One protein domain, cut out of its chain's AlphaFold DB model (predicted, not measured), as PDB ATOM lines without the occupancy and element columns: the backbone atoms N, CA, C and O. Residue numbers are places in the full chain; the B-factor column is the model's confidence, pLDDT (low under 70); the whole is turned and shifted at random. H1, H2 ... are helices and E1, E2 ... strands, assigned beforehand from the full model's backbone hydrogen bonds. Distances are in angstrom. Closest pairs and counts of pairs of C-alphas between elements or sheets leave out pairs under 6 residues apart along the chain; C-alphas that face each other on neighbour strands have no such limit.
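AT A GLANCE: This is residues 212 to 339 of the 555 residues of an uncharacterized protein of Coniochaeta sp. 2T2.1 (UniProt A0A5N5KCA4). Two long helices, H1 and H6, lie side by side and antiparallel, with a tiny parallel sheet of E1 and E2 packed near the end of H1 and the start of H6. H2 and H3 pack on each other, and H4 and H5 form a looser corner farthest from the mean of the C-alphas. The printed part has 128 residues, in the order H1 H2 E1 H3 H4 H5 E2 H6, and is mostly helix. It is compact, with a radius of gyration of the C-alphas of 14.1 A and spans of 41 by 36 by 27 A.

HOW THE PARTS SIT: H1, residues 212 to 233, touches H6, residues 324 to 337, at a shallow tilt of 23 degrees, opposite ways; Ala 218 and Thr 333 have the closest C-alphas, 6.0 A. With residues 219 to 222 alone, H1 only just touches H2, residues 244 to 251, with 3 pairs of C-alphas within 8 A, the closest Ala 219 and Leu 247 at 6.6 A. H2 touches H3, residues 270 to 275, at a steep tilt of 41 degrees, Tyr 244 and Glu 275 closest with C-alphas 6.7 A apart. E1, residues 254 to 256, and E2, residues 320 to 322, are parallel; N 255 and O 320 are within hydrogen-bond range at 2.8 A. With H3, H4, residues 283 to 297, and H5, residues 301 to 307, between them, they form a strand-helix-strand unit, parallel neighbour strands joined through helices. Every O i to N i+4 pair is within range in H2 to H6, and 17 of 18 in H1.

IN THESE COORDINATES: H1 begins at C-alpha 212 (84.352, -55.151, -93.049) and is 31.6 A long; H4 is 21.9 A. H6 is 19.9 A, ending at C-alpha 337 (76.951, -56.082, -98.743).

THE WHOLE: The C-alphas of Gly 234 and Asp 299 are the farthest apart, 42.3 A. The printed part has no cut. The links E1 to H3 and H5 to E2 are long. Mean pLDDT of the printed part is 71.7; 45 residues are under 70, among them 229 to 239 and 299 to 309.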
ATOM      1  N   ALA A 212      84.362 -54.416 -94.315       53.34
ATOM      2  CA  ALA A 212      84.352 -55.151 -93.049       53.34
ATOM      3  C   ALA A 212      83.251 -54.679 -92.076       53.34
ATOM      4  O   ALA A 212      82.535 -55.493 -91.498       53.34
ATOM      5  N   GLU A 213      83.048 -53.365 -91.934       58.12
ATOM      6  CA  GLU A 213      81.983 -52.814 -91.081       58.12
ATOM      7  C   GLU A 213      80.586 -53.090 -91.651       58.12
ATOM      8  O   GLU A 213      79.630 -53.332 -90.909       58.12
ATOM      9  N   ALA A 214      80.454 -53.053 -92.981       62.66
ATOM     10  CA  ALA A 214      79.215 -53.404 -93.664       62.66
ATOM     11  C   ALA A 214      78.866 -54.888 -93.461       62.66
ATOM     12  O   ALA A 214      77.703 -55.194 -93.179       62.66
ATOM     13  N   PHE A 215      79.868 -55.774 -93.550       66.81
ATOM     14  CA  PHE A 215      79.752 -57.200 -93.240       66.81
ATOM     15  C   PHE A 215      79.299 -57.428 -91.797       66.81
ATOM     16  O   PHE A 215      78.235 -58.012 -91.593       66.81
ATOM     17  N   ALA A 216      80.027 -56.891 -90.813       69.06
ATOM     18  CA  ALA A 216      79.711 -57.060 -89.394       69.06
ATOM     19  C   ALA A 216      78.284 -56.592 -89.063       69.06
ATOM     20  O   ALA A 216      77.515 -57.294 -88.411       69.06
ATOM     21  N   HIS A 217      77.871 -55.440 -89.599       70.81
ATOM     22  CA  HIS A 217      76.510 -54.941 -89.411       70.81
ATOM     23  C   HIS A 217      75.444 -55.862 -90.032       70.81
ATOM     24  O   HIS A 217      74.344 -55.994 -89.490       70.81
ATOM     25  N   ALA A 218      75.714 -56.473 -91.187       72.56
ATOM     26  CA  ALA A 218      74.772 -57.400 -91.805       72.56
ATOM     27  C   ALA A 218      74.703 -58.742 -91.073       72.56
ATOM     28  O   ALA A 218      73.594 -59.239 -90.879       72.56
ATOM     29  N   ALA A 219      75.848 -59.278 -90.644       76.94
ATOM     30  CA  ALA A 219      75.946 -60.499 -89.852       76.94
ATOM     31  C   ALA A 219      75.174 -60.360 -88.532       76.94
ATOM     32  O   ALA A 219      74.258 -61.145 -88.279       76.94
ATOM     33  N   ALA A 220      75.413 -59.279 -87.780       77.50
ATOM     34  CA  ALA A 220      74.702 -58.984 -86.536       77.50
ATOM     35  C   ALA A 220      73.181 -58.874 -86.739       77.50
ATOM     36  O   ALA A 220      72.377 -59.374 -85.949       77.50
ATOM     37  N   LYS A 221      72.752 -58.233 -87.833       80.62
ATOM     38  CA  LYS A 221      71.329 -58.048 -88.147       80.62
ATOM     39  C   LYS A 221      70.651 -59.348 -88.583       80.62
ATOM     40  O   LYS A 221      69.505 -59.583 -88.201       80.62
ATOM     41  N   ALA A 222      71.336 -60.159 -89.393       80.06
ATOM     42  CA  ALA A 222      70.874 -61.478 -89.807       80.06
ATOM     43  C   ALA A 222      70.710 -62.382 -88.584       80.06
ATOM     44  O   ALA A 222      69.624 -62.921 -88.380       80.06
ATOM     45  N   HIS A 223      71.736 -62.440 -87.731       80.44
ATOM     46  CA  HIS A 223      71.727 -63.184 -86.478       80.44
ATOM     47  C   HIS A 223      70.563 -62.758 -85.576       80.44
ATOM     48  O   HIS A 223      69.675 -63.563 -85.313       80.44
ATOM     49  N   LEU A 224      70.471 -61.474 -85.205       80.88
ATOM     50  CA  LEU A 224      69.425 -60.964 -84.306       80.88
ATOM     51  C   LEU A 224      68.005 -61.318 -84.772       80.88
ATOM     52  O   LEU A 224      67.117 -61.588 -83.963       80.88
ATOM     53  N   TRP A 225      67.751 -61.245 -86.076       79.81
ATOM     54  CA  TRP A 225      66.419 -61.490 -86.626       79.81
ATOM     55  C   TRP A 225      66.100 -62.961 -86.812       79.81
ATOM     56  O   TRP A 225      64.940 -63.328 -86.632       79.81
ATOM     57  N   CYS A 226      67.102 -63.776 -87.130       74.94
ATOM     58  CA  CYS A 226      66.957 -65.223 -87.170       74.94
ATOM     59  C   CYS A 226      66.747 -65.777 -85.754       74.94
ATOM     60  O   CYS A 226      65.776 -66.492 -85.540       74.94
ATOM     61  N   SER A 227      67.541 -65.350 -84.767       73.31
ATOM     62  CA  SER A 227      67.406 -65.783 -83.367       73.31
ATOM     63  C   SER A 227      66.029 -65.449 -82.781       73.31
ATOM     64  O   SER A 227      65.386 -66.309 -82.195       73.31
ATOM     65  N   LYS A 228      65.493 -64.247 -83.042       71.12
ATOM     66  CA  LYS A 228      64.127 -63.874 -82.612       71.12
ATOM     67  C   LYS A 228      63.007 -64.671 -83.289       71.12
ATOM     68  O   LYS A 228      61.898 -64.720 -82.763       71.12
ATOM     69  N   ALA A 229      63.241 -65.194 -84.492       66.50
ATOM     70  CA  ALA A 229      62.279 -66.060 -85.172       66.50
ATOM     71  C   ALA A 229      62.337 -67.478 -84.593       66.50
ATOM     72  O   ALA A 229      61.299 -68.059 -84.298       66.50
ATOM     73  N   VAL A 230      63.549 -67.964 -84.340       66.94
ATOM     74  CA  VAL A 230      63.836 -69.251 -83.707       66.94
ATOM     75  C   VAL A 230      63.245 -69.339 -82.292       66.94
ATOM     76  O   VAL A 230      62.535 -70.295 -81.996       66.94
ATOM     77  N   GLU A 231      63.414 -68.310 -81.453       62.84
ATOM     78  CA  GLU A 231      62.810 -68.230 -80.107       62.84
ATOM     79  C   GLU A 231      61.276 -68.338 -80.120       62.84
ATOM     80  O   GLU A 231      60.674 -68.819 -79.164       62.84
ATOM     81  N   ARG A 232      60.621 -67.890 -81.199       61.88
ATOM     82  CA  ARG A 232      59.155 -67.949 -81.337       61.88
ATOM     83  C   ARG A 232      58.644 -69.296 -81.840       61.88
ATOM     84  O   ARG A 232      57.452 -69.556 -81.697       61.88
ATOM     85  N   HIS A 233      59.508 -70.100 -82.456       60.12
ATOM     86  CA  HIS A 233      59.135 -71.331 -83.156       60.12
ATOM     87  C   HIS A 233      59.848 -72.593 -82.632       60.12
ATOM     88  O   HIS A 233      59.501 -73.685 -83.060       60.12
ATOM     89  N   GLY A 234      60.757 -72.471 -81.654       53.47
ATOM     90  CA  GLY A 234      61.340 -73.603 -80.921       53.47
ATOM     91  C   GLY A 234      62.522 -74.303 -81.603       53.47
ATOM     92  O   GLY A 234      62.799 -75.457 -81.294       53.47
ATOM     93  N   GLU A 235      63.218 -73.637 -82.525       55.50
ATOM     94  CA  GLU A 235      64.331 -74.227 -83.290       55.50
ATOM     95  C   GLU A 235      65.720 -73.961 -82.657       55.50
ATOM     96  O   GLU A 235      65.853 -73.251 -81.658       55.50
ATOM     97  N   MET A 236      66.793 -74.526 -83.226       53.72
ATOM     98  CA  MET A 236      68.171 -74.276 -82.775       53.72
ATOM     99  C   MET A 236      68.635 -72.842 -83.075       53.72
ATOM    100  O   MET A 236      68.544 -72.368 -84.210       53.72
ATOM    101  N   ALA A 237      69.210 -72.172 -82.071       56.19
ATOM    102  CA  ALA A 237      69.783 -70.835 -82.208       56.19
ATOM    103  C   ALA A 237      70.914 -70.809 -83.254       56.19
ATOM    104  O   ALA A 237      71.864 -71.587 -83.185       56.19
ATOM    105  N   ALA A 238      70.832 -69.891 -84.219       60.31
ATOM    106  CA  ALA A 238      71.926 -69.647 -85.156       60.31
ATOM    107  C   ALA A 238      73.023 -68.828 -84.459       60.31
ATOM    108  O   ALA A 238      72.707 -67.808 -83.859       60.31
ATOM    109  N   SER A 239      74.296 -69.217 -84.555       65.75
ATOM    110  CA  SER A 239      75.426 -68.386 -84.111       65.75
ATOM    111  C   SER A 239      75.605 -67.150 -85.007       65.75
ATOM    112  O   SER A 239      75.129 -67.113 -86.144       65.75
ATOM    113  N   GLU A 240      76.258 -66.101 -84.499       77.88
ATOM    114  CA  GLU A 240      76.604 -64.931 -85.314       77.88
ATOM    115  C   GLU A 240      77.674 -65.303 -86.351       77.88
ATOM    116  O   GLU A 240      78.705 -65.878 -86.002       77.88
ATOM    117  N   SER A 241      77.418 -64.982 -87.623       81.56
ATOM    118  CA  SER A 241      78.302 -65.336 -88.736       81.56
ATOM    119  C   SER A 241      79.600 -64.528 -88.708       81.56
ATOM    120  O   SER A 241      79.577 -63.300 -88.784       81.56
ATOM    121  N   ARG A 242      80.743 -65.213 -88.669       79.56
ATOM    122  CA  ARG A 242      82.084 -64.602 -88.614       79.56
ATOM    123  C   ARG A 242      82.722 -64.398 -89.987       79.56
ATOM    124  O   ARG A 242      83.686 -63.652 -90.110       79.56
ATOM    125  N   ASN A 243      82.191 -65.055 -91.014       79.94
ATOM    126  CA  ASN A 243      82.689 -65.014 -92.391       79.94
ATOM    127  C   ASN A 243      81.536 -65.164 -93.408       79.94
ATOM    128  O   ASN A 243      80.388 -65.442 -93.041       79.94
ATOM    129  N   TYR A 244      81.834 -64.968 -94.697       77.62
ATOM    130  CA  TYR A 244      80.845 -65.084 -95.776       77.62
ATOM    131  C   TYR A 244      80.259 -66.496 -95.908       77.62
ATOM    132  O   TYR A 244      79.073 -66.623 -96.207       77.62
ATOM    133  N   ASN A 245      81.035 -67.545 -95.616       83.38
ATOM    134  CA  ASN A 245      80.573 -68.935 -95.667       83.38
ATOM    135  C   ASN A 245      79.425 -69.198 -94.681       83.38
ATOM    136  O   ASN A 245      78.357 -69.679 -95.068       83.38
ATOM    137  N   GLU A 246      79.611 -68.811 -93.421       82.25
ATOM    138  CA  GLU A 246      78.592 -68.915 -92.372       82.25
ATOM    139  C   GLU A 246      77.368 -68.048 -92.679       82.25
ATOM    140  O   GLU A 246      76.230 -68.478 -92.475       82.25
ATOM    141  N   LEU A 247      77.591 -66.841 -93.209       83.81
ATOM    142  CA  LEU A 247      76.508 -65.929 -93.559       83.81
ATOM    143  C   LEU A 247      75.643 -66.497 -94.692       83.81
ATOM    144  O   LEU A 247      74.420 -66.499 -94.575       83.81
ATOM    145  N   VAL A 248      76.241 -67.010 -95.771       83.81
ATOM    146  CA  VAL A 248      75.496 -67.594 -96.903       83.81
ATOM    147  C   VAL A 248      74.672 -68.803 -96.457       83.81
ATOM    148  O   VAL A 248      73.487 -68.877 -96.785       83.81
ATOM    149  N   LYS A 249      75.247 -69.694 -95.639       82.88
ATOM    150  CA  LYS A 249      74.528 -70.843 -95.056       82.88
ATOM    151  C   LYS A 249      73.304 -70.415 -94.244       82.88
ATOM    152  O   LYS A 249      72.241 -71.018 -94.377       82.88
ATOM    153  N   LEU A 250      73.421 -69.346 -93.450       82.62
ATOM    154  CA  LEU A 250      72.291 -68.789 -92.703       82.62
ATOM    155  C   LEU A 250      71.219 -68.206 -93.638       82.62
ATOM    156  O   LEU A 250      70.030 -68.474 -93.470       82.62
ATOM    157  N   LEU A 251      71.625 -67.423 -94.640       85.06
ATOM    158  CA  LEU A 251      70.710 -66.750 -95.568       85.06
ATOM    159  C   LEU A 251      69.910 -67.735 -96.437       85.06
ATOM    160  O   LEU A 251      68.746 -67.462 -96.733       85.06
ATOM    161  N   LEU A 252      70.491 -68.889 -96.788       82.31
ATOM    162  CA  LEU A 252      69.833 -69.966 -97.543       82.31
ATOM    163  C   LEU A 252      68.608 -70.552 -96.833       82.31
ATOM    164  O   LEU A 252      67.717 -71.088 -97.494       82.31
ATOM    165  N   ARG A 253      68.531 -70.425 -95.505       80.56
ATOM    166  CA  ARG A 253      67.409 -70.909 -94.687       80.56
ATOM    167  C   ARG A 253      66.287 -69.877 -94.559       80.56
ATOM    168  O   ARG A 253      65.173 -70.227 -94.195       80.56
ATOM    169  N   VAL A 254      66.534 -68.605 -94.882       84.25
ATOM    170  CA  VAL A 254      65.573 -67.514 -94.646       84.25
ATOM    171  C   VAL A 254      64.430 -67.509 -95.672       84.25
ATOM    172  O   VAL A 254      64.654 -67.508 -96.888       84.25
ATOM    173  N   ARG A 255      63.183 -67.436 -95.192       82.38
ATOM    174  CA  ARG A 255      61.941 -67.372 -95.992       82.38
ATOM    175  C   ARG A 255      61.018 -66.233 -95.532       82.38
ATOM    176  O   ARG A 255      61.167 -65.700 -94.432       82.38
ATOM    177  N   SER A 256      60.053 -65.835 -96.367       83.38
ATOM    178  CA  SER A 256      59.037 -64.808 -96.046       83.38
ATOM    179  C   SER A 256      57.612 -65.379 -95.973       83.38
ATOM    180  O   SER A 256      57.147 -65.962 -96.942       83.38
ATOM    181  N   VAL A 257      56.872 -65.061 -94.899       68.88
ATOM    182  CA  VAL A 257      55.545 -65.625 -94.508       68.88
ATOM    183  C   VAL A 257      54.372 -65.424 -95.492       68.88
ATOM    184  O   VAL A 257      53.314 -66.015 -95.288       68.88
ATOM    185  N   ARG A 258      54.437 -64.556 -96.517       61.97
ATOM    186  CA  ARG A 258      53.224 -64.247 -97.311       61.97
ATOM    187  C   ARG A 258      53.402 -64.018 -98.811       61.97
ATOM    188  O   ARG A 258      54.330 -63.300 -99.202       61.97
ATOM    189  N   PRO A 259      52.388 -64.438 -99.609       50.66
ATOM    190  CA  PRO A 259      51.132 -65.125 -99.209       50.66
ATOM    191  C   PRO A 259      51.319 -66.626 -98.887       50.66
ATOM    192  O   PRO A 259      52.324 -67.194 -99.287       50.66
ATOM    193  N   LYS A 260      50.342 -67.253 -98.197       51.88
ATOM    194  CA  LYS A 260      50.314 -68.679 -97.761       51.88
ATOM    195  C   LYS A 260      50.648 -69.715 -98.855       51.88
ATOM    196  O   LYS A 260      50.852 -70.874 -98.542       51.88
ATOM    197  N   THR A 261      50.642 -69.310-100.120       53.09
ATOM    198  CA  THR A 261      50.857 -70.157-101.298       53.09
ATOM    199  C   THR A 261      52.233 -69.972-101.940       53.09
ATOM    200  O   THR A 261      52.499 -70.574-102.975       53.09
ATOM    201  N   LYS A 262      53.083 -69.088-101.400       60.91
ATOM    202  CA  LYS A 262      54.328 -68.646-102.040       60.91
ATOM    203  C   LYS A 262      55.440 -68.493-101.007       60.91
ATOM    204  O   LYS A 262      55.637 -67.402-100.462       60.91
ATOM    205  N   ASP A 263      56.189 -69.568-100.787       69.69
ATOM    206  CA  ASP A 263      57.404 -69.560 -99.972       69.69
ATOM    207  C   ASP A 263      58.511 -68.795-100.697       69.69
ATOM    208  O   ASP A 263      59.265 -69.309-101.529       69.69
ATOM    209  N   ARG A 264      58.572 -67.490-100.420       78.31
ATOM    210  CA  ARG A 264      59.553 -66.606-101.048       78.31
ATOM    211  C   ARG A 264      60.919 -66.797-100.422       78.31
ATOM    212  O   ARG A 264      61.103 -66.623 -99.213       78.31
ATOM    213  N   CYS A 265      61.868 -67.068-101.299       81.12
ATOM    214  CA  CYS A 265      63.268 -67.286-101.002       81.12
ATOM    215  C   CYS A 265      63.992 -65.951-100.861       81.12
ATOM    216  O   CYS A 265      63.723 -65.012-101.622       81.12
ATOM    217  N   LEU A 266      64.926 -65.847 -99.911       81.56
ATOM    218  CA  LEU A 266      65.856 -64.726 -99.924       81.56
ATOM    219  C   LEU A 266      66.772 -64.883-101.142       81.56
ATOM    220  O   LEU A 266      67.453 -65.889-101.286       81.56
ATOM    221  N   TYR A 267      66.778 -63.895-102.033       77.56
ATOM    222  CA  TYR A 267      67.703 -63.915-103.160       77.56
ATOM    223  C   TYR A 267      69.128 -63.633-102.672       77.56
ATOM    224  O   TYR A 267      69.383 -62.589-102.064       77.56
ATOM    225  N   ILE A 268      70.028 -64.566-102.970       79.31
ATOM    226  CA  ILE A 268      71.462 -64.486-102.699       79.31
ATOM    227  C   ILE A 268      72.149 -64.389-104.066       79.31
ATOM    228  O   ILE A 268      71.983 -65.312-104.864       79.31
ATOM    229  N   PRO A 269      72.863 -63.297-104.381       73.56
ATOM    230  CA  PRO A 269      73.489 -63.158-105.691       73.56
ATOM    231  C   PRO A 269      74.741 -64.045-105.822       73.56
ATOM    232  O   PRO A 269      75.418 -64.293-104.821       73.56
ATOM    233  N   ARG A 270      75.069 -64.474-107.053       73.69
ATOM    234  CA  ARG A 270      76.150 -65.446-107.338       73.69
ATOM    235  C   ARG A 270      77.484 -65.140-106.646       73.69
ATOM    236  O   ARG A 270      78.026 -66.020-105.995       73.69
ATOM    237  N   TRP A 271      77.945 -63.890-106.677       73.75
ATOM    238  CA  TRP A 271      79.218 -63.485-106.060       73.75
ATOM    239  C   TRP A 271      79.346 -63.856-104.572       73.75
ATOM    240  O   TRP A 271      80.453 -64.054-104.093       73.75
ATOM    241  N   MET A 272      78.237 -63.934-103.817       76.50
ATOM    242  CA  MET A 272      78.298 -64.324-102.403       76.50
ATOM    243  C   MET A 272      78.673 -65.791-102.252       76.50
ATOM    244  O   MET A 272      79.327 -66.140-101.277       76.50
ATOM    245  N   TYR A 273      78.238 -66.638-103.187       78.81
ATOM    246  CA  TYR A 273      78.626 -68.043-103.235       78.81
ATOM    247  C   TYR A 273      80.107 -68.173-103.582       78.81
ATOM    248  O   TYR A 273      80.817 -68.910-102.903       78.81
ATOM    249  N   ASP A 274      80.569 -67.388-104.560       75.31
ATOM    250  CA  ASP A 274      81.967 -67.387-104.996       75.31
ATOM    251  C   ASP A 274      82.906 -66.918-103.860       75.31
ATOM    252  O   ASP A 274      83.857 -67.617-103.521       75.31
ATOM    253  N   GLU A 275      82.584 -65.810-103.175       74.81
ATOM    254  CA  GLU A 275      83.322 -65.314-101.989       74.81
ATOM    255  C   GLU A 275      83.262 -66.275-100.793       74.81
ATOM    256  O   GLU A 275      84.179 -66.352 -99.977       74.81
ATOM    257  N   ALA A 276      82.165 -67.020-100.657       77.62
ATOM    258  CA  ALA A 276      82.025 -68.032 -99.619       77.62
ATOM    259  C   ALA A 276      82.780 -69.335 -99.937       77.62
ATOM    260  O   ALA A 276      82.852 -70.204 -99.057       77.62
ATOM    261  N   GLY A 277      83.290 -69.497-101.166       78.94
ATOM    262  CA  GLY A 277      83.846 -70.756-101.664       78.94
ATOM    263  C   GLY A 277      82.820 -71.894-101.668       78.94
ATOM    264  O   GLY A 277      83.174 -73.043-101.413       78.94
ATOM    265  N   ILE A 278      81.534 -71.578-101.861       80.50
ATOM    266  CA  ILE A 278      80.439 -72.553-101.855       80.50
ATOM    267  C   ILE A 278      79.982 -72.758-103.294       80.50
ATOM    268  O   ILE A 278      79.309 -71.896-103.856       80.50
ATOM    269  N   GLU A 279      80.264 -73.928-103.868       79.88
ATOM    270  CA  GLU A 279      79.564 -74.324-105.086       79.88
ATOM    271  C   GLU A 279      78.088 -74.596-104.760       79.88
ATOM    272  O   GLU A 279      77.780 -75.285-103.780       79.88
ATOM    273  N   PRO A 280      77.136 -74.061-105.540       73.94
ATOM    274  CA  PRO A 280      75.729 -74.297-105.293       73.94
ATOM    275  C   PRO A 280      75.379 -75.726-105.698       73.94
ATOM    276  O   PRO A 280      75.162 -76.030-106.868       73.94
ATOM    277  N   THR A 281      75.295 -76.611-104.712       66.88
ATOM    278  CA  THR A 281      74.925 -78.013-104.911       66.88
ATOM    279  C   THR A 281      73.491 -78.266-104.452       66.88
ATOM    280  O   THR A 281      73.165 -78.058-103.285       66.88
ATOM    281  N   GLY A 282      72.646 -78.755-105.364       63.88
ATOM    282  CA  GLY A 282      71.272 -79.190-105.087       63.88
ATOM    283  C   GLY A 282      70.268 -78.100-104.658       63.88
ATOM    284  O   GLY A 282      70.602 -76.953-104.356       63.88
ATOM    285  N   GLY A 283      68.988 -78.491-104.648       71.31
ATOM    286  CA  GLY A 283      67.880 -77.780-103.998       71.31
ATOM    287  C   GLY A 283      67.757 -76.277-104.296       71.31
ATOM    288  O   GLY A 283      67.725 -75.828-105.444       71.31
ATOM    289  N   HIS A 284      67.637 -75.493-103.221       68.56
ATOM    290  CA  HIS A 284      67.376 -74.052-103.242       68.56
ATOM    291  C   HIS A 284      68.501 -73.218-103.870       68.56
ATOM    292  O   HIS A 284      68.219 -72.255-104.582       68.56
ATOM    293  N   ALA A 285      69.762 -73.590-103.648       69.62
ATOM    294  CA  ALA A 285      70.915 -72.842-104.149       69.62
ATOM    295  C   ALA A 285      71.053 -72.946-105.679       69.62
ATOM    296  O   ALA A 285      71.330 -71.947-106.346       69.62
ATOM    297  N   VAL A 286      70.791 -74.126-106.258       70.81
ATOM    298  CA  VAL A 286      70.781 -74.318-107.723       70.81
ATOM    299  C   VAL A 286      69.648 -73.517-108.366       70.81
ATOM    300  O   VAL A 286      69.878 -72.804-109.343       70.81
ATOM    301  N   HIS A 287      68.448 -73.551-107.776       73.56
ATOM    302  CA  HIS A 287      67.292 -72.799-108.272       73.56
ATOM    303  C   HIS A 287      67.561 -71.285-108.363       73.56
ATOM    304  O   HIS A 287      67.243 -70.664-109.377       73.56
ATOM    305  N   LEU A 288      68.184 -70.688-107.338       72.12
ATOM    306  CA  LEU A 288      68.498 -69.254-107.320       72.12
ATOM    307  C   LEU A 288      69.480 -68.837-108.426       72.12
ATOM    308  O   LEU A 288      69.312 -67.769-109.015       72.12
ATOM    309  N   ASN A 289      70.474 -69.676-108.726       69.31
ATOM    310  CA  ASN A 289      71.468 -69.386-109.762       69.31
ATOM    311  C   ASN A 289      70.891 -69.518-111.173       69.31
ATOM    312  O   ASN A 289      71.113 -68.642-112.006       69.31
ATOM    313  N   VAL A 290      70.092 -70.559-111.423       74.50
ATOM    314  CA  VAL A 290      69.376 -70.720-112.700       74.50
ATOM    315  C   VAL A 290      68.419 -69.547-112.926       74.50
ATOM    316  O   VAL A 290      68.377 -68.987-114.019       74.50
ATOM    317  N   TYR A 291      67.709 -69.118-111.878       73.44
ATOM    318  CA  TYR A 291      66.828 -67.952-111.929       73.44
ATOM    319  C   TYR A 291      67.582 -66.660-112.279       73.44
ATOM    320  O   TYR A 291      67.113 -65.887-113.111       73.44
ATOM    321  N   GLN A 292      68.761 -66.426-111.690       73.06
ATOM    322  CA  GLN A 292      69.593 -65.266-112.028       73.06
ATOM    323  C   GLN A 292      70.047 -65.301-113.494       73.06
ATOM    324  O   GLN A 292      69.813 -64.334-114.217       73.06
ATOM    325  N   ALA A 293      70.633 -66.416-113.938       72.06
ATOM    326  CA  ALA A 293      71.144 -66.564-115.301       72.06
ATOM    327  C   ALA A 293      70.037 -66.403-116.359       72.06
ATOM    328  O   ALA A 293      70.247 -65.788-117.406       72.06
ATOM    329  N   GLN A 294      68.831 -66.905-116.074       76.50
ATOM    330  CA  GLN A 294      67.671 -66.712-116.942       76.50
ATOM    331  C   GLN A 294      67.285 -65.231-117.060       76.50
ATOM    332  O   GLN A 294      67.051 -64.737-118.160       76.50
ATOM    333  N   LEU A 295      67.230 -64.504-115.941       71.19
ATOM    334  CA  LEU A 295      66.846 -63.092-115.939       71.19
ATOM    335  C   LEU A 295      67.878 -62.172-116.589       71.19
ATOM    336  O   LEU A 295      67.497 -61.148-117.160       71.19
ATOM    337  N   GLU A 296      69.158 -62.522-116.491       68.88
ATOM    338  CA  GLU A 296      70.245 -61.845-117.200       68.88
ATOM    339  C   GLU A 296      70.116 -62.049-118.712       68.88
ATOM    340  O   GLU A 296      70.178 -61.082-119.465       68.88
ATOM    341  N   LYS A 297      69.829 -63.280-119.158       73.88
ATOM    342  CA  LYS A 297      69.598 -63.591-120.578       73.88
ATOM    343  C   LYS A 297      68.382 -62.861-121.161       73.88
ATOM    344  O   LYS A 297      68.374 -62.536-122.344       73.88
ATOM    345  N   GLU A 298      67.355 -62.625-120.349       73.50
ATOM    346  CA  GLU A 298      66.138 -61.913-120.757       73.50
ATOM    347  C   GLU A 298      66.259 -60.375-120.666       73.50
ATOM    348  O   GLU A 298      65.286 -59.697-120.978       73.50
ATOM    349  N   ASP A 299      67.391 -59.820-120.209       64.19
ATOM    350  CA  ASP A 299      67.579 -58.388-119.876       64.19
ATOM    351  C   ASP A 299      66.509 -57.824-118.912       64.19
ATOM    352  O   ASP A 299      66.166 -56.644-118.880       64.19
ATOM    353  N   ARG A 300      65.943 -58.705-118.083       64.81
ATOM    354  CA  ARG A 300      64.861 -58.384-117.137       64.81
ATOM    355  C   ARG A 300      65.319 -58.384-115.699       64.81
ATOM    356  O   ARG A 300      64.509 -58.077-114.820       64.81
ATOM    357  N   LEU A 301      66.588 -58.718-115.450       65.44
ATOM    358  CA  LEU A 301      67.156 -58.747-114.111       65.44
ATOM    359  C   LEU A 301      66.813 -57.444-113.397       65.44
ATOM    360  O   LEU A 301      66.082 -57.498-112.420       65.44
ATOM    361  N   THR A 302      67.182 -56.291-113.955       57.62
ATOM    362  CA  THR A 302      66.949 -54.955-113.380       57.62
ATOM    363  C   THR A 302      65.482 -54.682-113.021       57.62
ATOM    364  O   THR A 302      65.183 -54.143-111.947       57.62
ATOM    365  N   ASP A 303      64.553 -55.092-113.882       58.75
ATOM    366  CA  ASP A 303      63.114 -54.899-113.692       58.75
ATOM    367  C   ASP A 303      62.526 -55.824-112.631       58.75
ATOM    368  O   ASP A 303      61.625 -55.428-111.891       58.75
ATOM    369  N   VAL A 304      63.051 -57.039-112.484       62.75
ATOM    370  CA  VAL A 304      62.657 -57.969-111.419       62.75
ATOM    371  C   VAL A 304      63.020 -57.415-110.038       62.75
ATOM    372  O   VAL A 304      62.227 -57.527-109.094       62.75
ATOM    373  N   LEU A 305      64.156 -56.724-109.927       58.47
ATOM    374  CA  LEU A 305      64.646 -56.149-108.663       58.47
ATOM    375  C   LEU A 305      63.831 -54.922-108.276       58.47
ATOM    376  O   LEU A 305      63.506 -54.736-107.101       58.47
ATOM    377  N   LYS A 306      63.481 -54.104-109.278       53.97
ATOM    378  CA  LYS A 306      62.623 -52.919-109.130       53.97
ATOM    379  C   LYS A 306      61.161 -53.301-108.880       53.97
ATOM    380  O   LYS A 306      60.503 -52.693-108.038       53.97
ATOM    381  N   GLY A 307      60.666 -54.315-109.588       53.41
ATOM    382  CA  GLY A 307      59.274 -54.782-109.612       53.41
ATOM    383  C   GLY A 307      58.937 -55.867-108.589       53.41
ATOM    384  O   GLY A 307      57.785 -56.285-108.482       53.41
ATOM    385  N   TYR A 308      59.914 -56.299-107.792       54.34
ATOM    386  CA  TYR A 308      59.736 -57.202-106.656       54.34
ATOM    387  C   TYR A 308      59.210 -58.610-106.984       54.34
ATOM    388  O   TYR A 308      58.495 -59.196-106.155       54.34
ATOM    389  N   LYS A 309      59.581 -59.176-108.133       61.41
ATOM    390  CA  LYS A 309      59.381 -60.608-108.401       61.41
ATOM    391  C   LYS A 309      60.589 -61.352-107.821       61.41
ATOM    392  O   LYS A 309      61.715 -60.931-108.020       61.41
ATOM    393  N   TRP A 310      60.362 -62.358-106.988       70.06
ATOM    394  CA  TRP A 310      61.435 -63.062-106.275       70.06
ATOM    395  C   TRP A 310      61.221 -64.562-106.424       70.06
ATOM    396  O   TRP A 310      60.060 -64.966-106.538       70.06
ATOM    397  N   PRO A 311      62.299 -65.361-106.421       71.81
ATOM    398  CA  PRO A 311      62.196 -66.802-106.587       71.81
ATOM    399  C   PRO A 311      61.392 -67.433-105.443       71.81
ATOM    400  O   PRO A 311      61.408 -66.967-104.294       71.81
ATOM    401  N   GLU A 312      60.655 -68.482-105.786       77.12
ATOM    402  CA  GLU A 312      59.767 -69.234-104.900       77.12
ATOM    403  C   GLU A 312      60.252 -70.687-104.885       77.12
ATOM    404  O   GLU A 312      60.517 -71.260-105.939       77.12
ATOM    405  N   ASN A 313      60.409 -71.270-103.698       74.50
ATOM    406  CA  ASN A 313      60.832 -72.658-103.521       74.50
ATOM    407  C   ASN A 313      60.238 -73.185-102.213       74.50
ATOM    408  O   ASN A 313      60.085 -72.406-101.271       74.50
ATOM    409  N   GLN A 314      59.905 -74.474-102.159       74.12
ATOM    410  CA  GLN A 314      59.282 -75.087-100.986       74.12
ATOM    411  C   GLN A 314      60.171 -74.925 -99.745       74.12
ATOM    412  O   GLN A 314      61.403 -75.019 -99.823       74.12
ATOM    413  N   ALA A 315      59.548 -74.629 -98.604       72.38
ATOM    414  CA  ALA A 315      60.242 -74.594 -97.327       72.38
ATOM    415  C   ALA A 315      60.781 -75.990 -96.975       72.38
ATOM    416  O   ALA A 315      60.043 -76.970 -96.988       72.38
ATOM    417  N   ALA A 316      62.075 -76.055 -96.664       72.12
ATOM    418  CA  ALA A 316      62.669 -77.208 -95.994       72.12
ATOM    419  C   ALA A 316      62.355 -77.150 -94.491       72.12
ATOM    420  O   ALA A 316      62.082 -76.063 -93.972       72.12
ATOM    421  N   ASP A 317      62.450 -78.285 -93.798       70.44
ATOM    422  CA  ASP A 317      62.123 -78.406 -92.368       70.44
ATOM    423  C   ASP A 317      62.961 -77.487 -91.457       70.44
ATOM    424  O   ASP A 317      62.538 -77.158 -90.356       70.44
ATOM    425  N   ASP A 318      64.126 -77.019 -91.916       71.81
ATOM    426  CA  ASP A 318      65.034 -76.124 -91.187       71.81
ATOM    427  C   ASP A 318      64.905 -74.634 -91.581       71.81
ATOM    428  O   ASP A 318      65.807 -73.825 -91.302       71.81
ATOM    429  N   SER A 319      63.818 -74.263 -92.269       77.94
ATOM    430  CA  SER A 319      63.607 -72.916 -92.816       77.94
ATOM    431  C   SER A 319      63.268 -71.874 -91.746       77.94
ATOM    432  O   SER A 319      62.266 -71.959 -91.048       77.94
ATOM    433  N   ILE A 320      64.017 -70.769 -91.731       79.94
ATOM    434  CA  ILE A 320      63.801 -69.638 -90.823       79.94
ATOM    435  C   ILE A 320      62.805 -68.659 -91.440       79.94
ATOM    436  O   ILE A 320      63.095 -67.937 -92.402       79.94
ATOM    437  N   VAL A 321      61.619 -68.580 -90.850       80.50
ATOM    438  CA  VAL A 321      60.508 -67.806 -91.397       80.50
ATOM    439  C   VAL A 321      60.449 -66.390 -90.794       80.50
ATOM    440  O   VAL A 321      60.238 -66.200 -89.598       80.50
ATOM    441  N   LEU A 322      60.600 -65.356 -91.634       80.38
ATOM    442  CA  LEU A 322      60.585 -63.942 -91.226       80.38
ATOM    443  C   LEU A 322      59.332 -63.185 -91.691       80.38
ATOM    444  O   LEU A 322      58.763 -63.423 -92.760       80.38
ATOM    445  N   SER A 323      58.954 -62.150 -90.931       80.25
ATOM    446  CA  SER A 323      57.941 -61.183 -91.377       80.25
ATOM    447  C   SER A 323      58.393 -60.437 -92.642       80.25
ATOM    448  O   SER A 323      59.579 -60.149 -92.816       80.25
ATOM    449  N   LYS A 324      57.446 -60.008 -93.492       78.50
ATOM    450  CA  LYS A 324      57.731 -59.237 -94.723       78.50
ATOM    451  C   LYS A 324      58.657 -58.040 -94.473       78.50
ATOM    452  O   LYS A 324      59.550 -57.775 -95.272       78.50
ATOM    453  N   LYS A 325      58.454 -57.307 -93.371       80.06
ATOM    454  CA  LYS A 325      59.265 -56.129 -93.013       80.06
ATOM    455  C   LYS A 325      60.717 -56.515 -92.706       80.06
ATOM    456  O   LYS A 325      61.631 -55.866 -93.214       80.06
ATOM    457  N   MET A 326      60.920 -57.565 -91.909       79.62
ATOM    458  CA  MET A 326      62.252 -58.060 -91.536       79.62
ATOM    459  C   MET A 326      62.968 -58.655 -92.745       79.62
ATOM    460  O   MET A 326      64.072 -58.225 -93.064       79.62
ATOM    461  N   PHE A 327      62.284 -59.518 -93.497       81.75
ATOM    462  CA  PHE A 327      62.781 -60.101 -94.741       81.75
ATOM    463  C   PHE A 327      63.254 -59.027 -95.729       81.75
ATOM    464  O   PHE A 327      64.383 -59.062 -96.209       81.75
ATOM    465  N   ARG A 328      62.436 -57.991 -95.968       76.56
ATOM    466  CA  ARG A 328      62.793 -56.865 -96.851       76.56
ATOM    467  C   ARG A 328      64.008 -56.092 -96.371       76.56
ATOM    468  O   ARG A 328      64.829 -55.661 -97.176       76.56
ATOM    469  N   SER A 329      64.096 -55.853 -95.072       78.94
ATOM    470  CA  SER A 329      65.211 -55.103 -94.513       78.94
ATOM    471  C   SER A 329      66.503 -55.923 -94.530       78.94
ATOM    472  O   SER A 329      67.574 -55.346 -94.722       78.94
ATOM    473  N   LEU A 330      66.411 -57.250 -94.399       80.00
ATOM    474  CA  LEU A 330      67.553 -58.158 -94.464       80.00
ATOM    475  C   LEU A 330      68.049 -58.243 -95.900       80.00
ATOM    476  O   LEU A 330      69.208 -57.956 -96.159       80.00
ATOM    477  N   GLN A 331      67.131 -58.463 -96.836       77.75
ATOM    478  CA  GLN A 331      67.383 -58.434 -98.270       77.75
ATOM    479  C   GLN A 331      68.079 -57.137 -98.714       77.75
ATOM    480  O   GLN A 331      69.114 -57.171 -99.366       77.75
ATOM    481  N   ARG A 332      67.578 -55.968 -98.292       73.38
ATOM    482  CA  ARG A 332      68.246 -54.678 -98.557       73.38
ATOM    483  C   ARG A 332      69.635 -54.583 -97.932       73.38
ATOM    484  O   ARG A 332      70.461 -53.839 -98.438       73.38
ATOM    485  N   THR A 333      69.869 -55.259 -96.812       74.19
ATOM    486  CA  THR A 333      71.174 -55.275 -96.142       74.19
ATOM    487  C   THR A 333      72.145 -56.191 -96.893       74.19
ATOM    488  O   THR A 333      73.260 -55.762 -97.155       74.19
ATOM    489  N   VAL A 334      71.698 -57.360 -97.357       75.50
ATOM    490  CA  VAL A 334      72.456 -58.254 -98.253       75.50
ATOM    491  C   VAL A 334      72.818 -57.541 -99.559       75.50
ATOM    492  O   VAL A 334      73.978 -57.511 -99.952       75.50
ATOM    493  N   PHE A 335      71.873 -56.828-100.174       68.25
ATOM    494  CA  PHE A 335      72.171 -56.004-101.352       68.25
ATOM    495  C   PHE A 335      73.091 -54.814-101.078       68.25
ATOM    496  O   PHE A 335      73.643 -54.248-102.013       68.25
ATOM    497  N   ARG A 336      73.260 -54.410 -99.815       65.31
ATOM    498  CA  ARG A 336      74.262 -53.410 -99.424       65.31
ATOM    499  C   ARG A 336      75.630 -54.032 -99.152       65.31
ATOM    500  O   ARG A 336      76.606 -53.290 -99.227       65.31
ATOM    501  N   LEU A 337      75.695 -55.335 -98.846       63.69
ATOM    502  CA  LEU A 337      76.951 -56.082 -98.743       63.69
ATOM    503  C   LEU A 337      77.640 -56.193-100.091       63.69
ATOM    504  O   LEU A 337      78.866 -56.137-100.135       63.69
ATOM    505  N   TYR A 338      76.864 -56.265-101.177       60.88
ATOM    506  CA  TYR A 338      77.439 -56.066-102.494       60.88
ATOM    507  C   TYR A 338      77.485 -54.618-102.923       60.88
ATOM    508  O   TYR A 338      76.578 -53.804-102.718       60.88
ATOM    509  N   ARG A 339      78.566 -54.319-103.626       50.97
ATOM    510  CA  ARG A 339      78.794 -53.017-104.226       50.97
ATOM    511  C   ARG A 339      77.990 -52.800-105.534       50.97
ATOM    512  O   ARG A 339      77.918 -51.649-105.954       50.97
TER     513      ARG A 339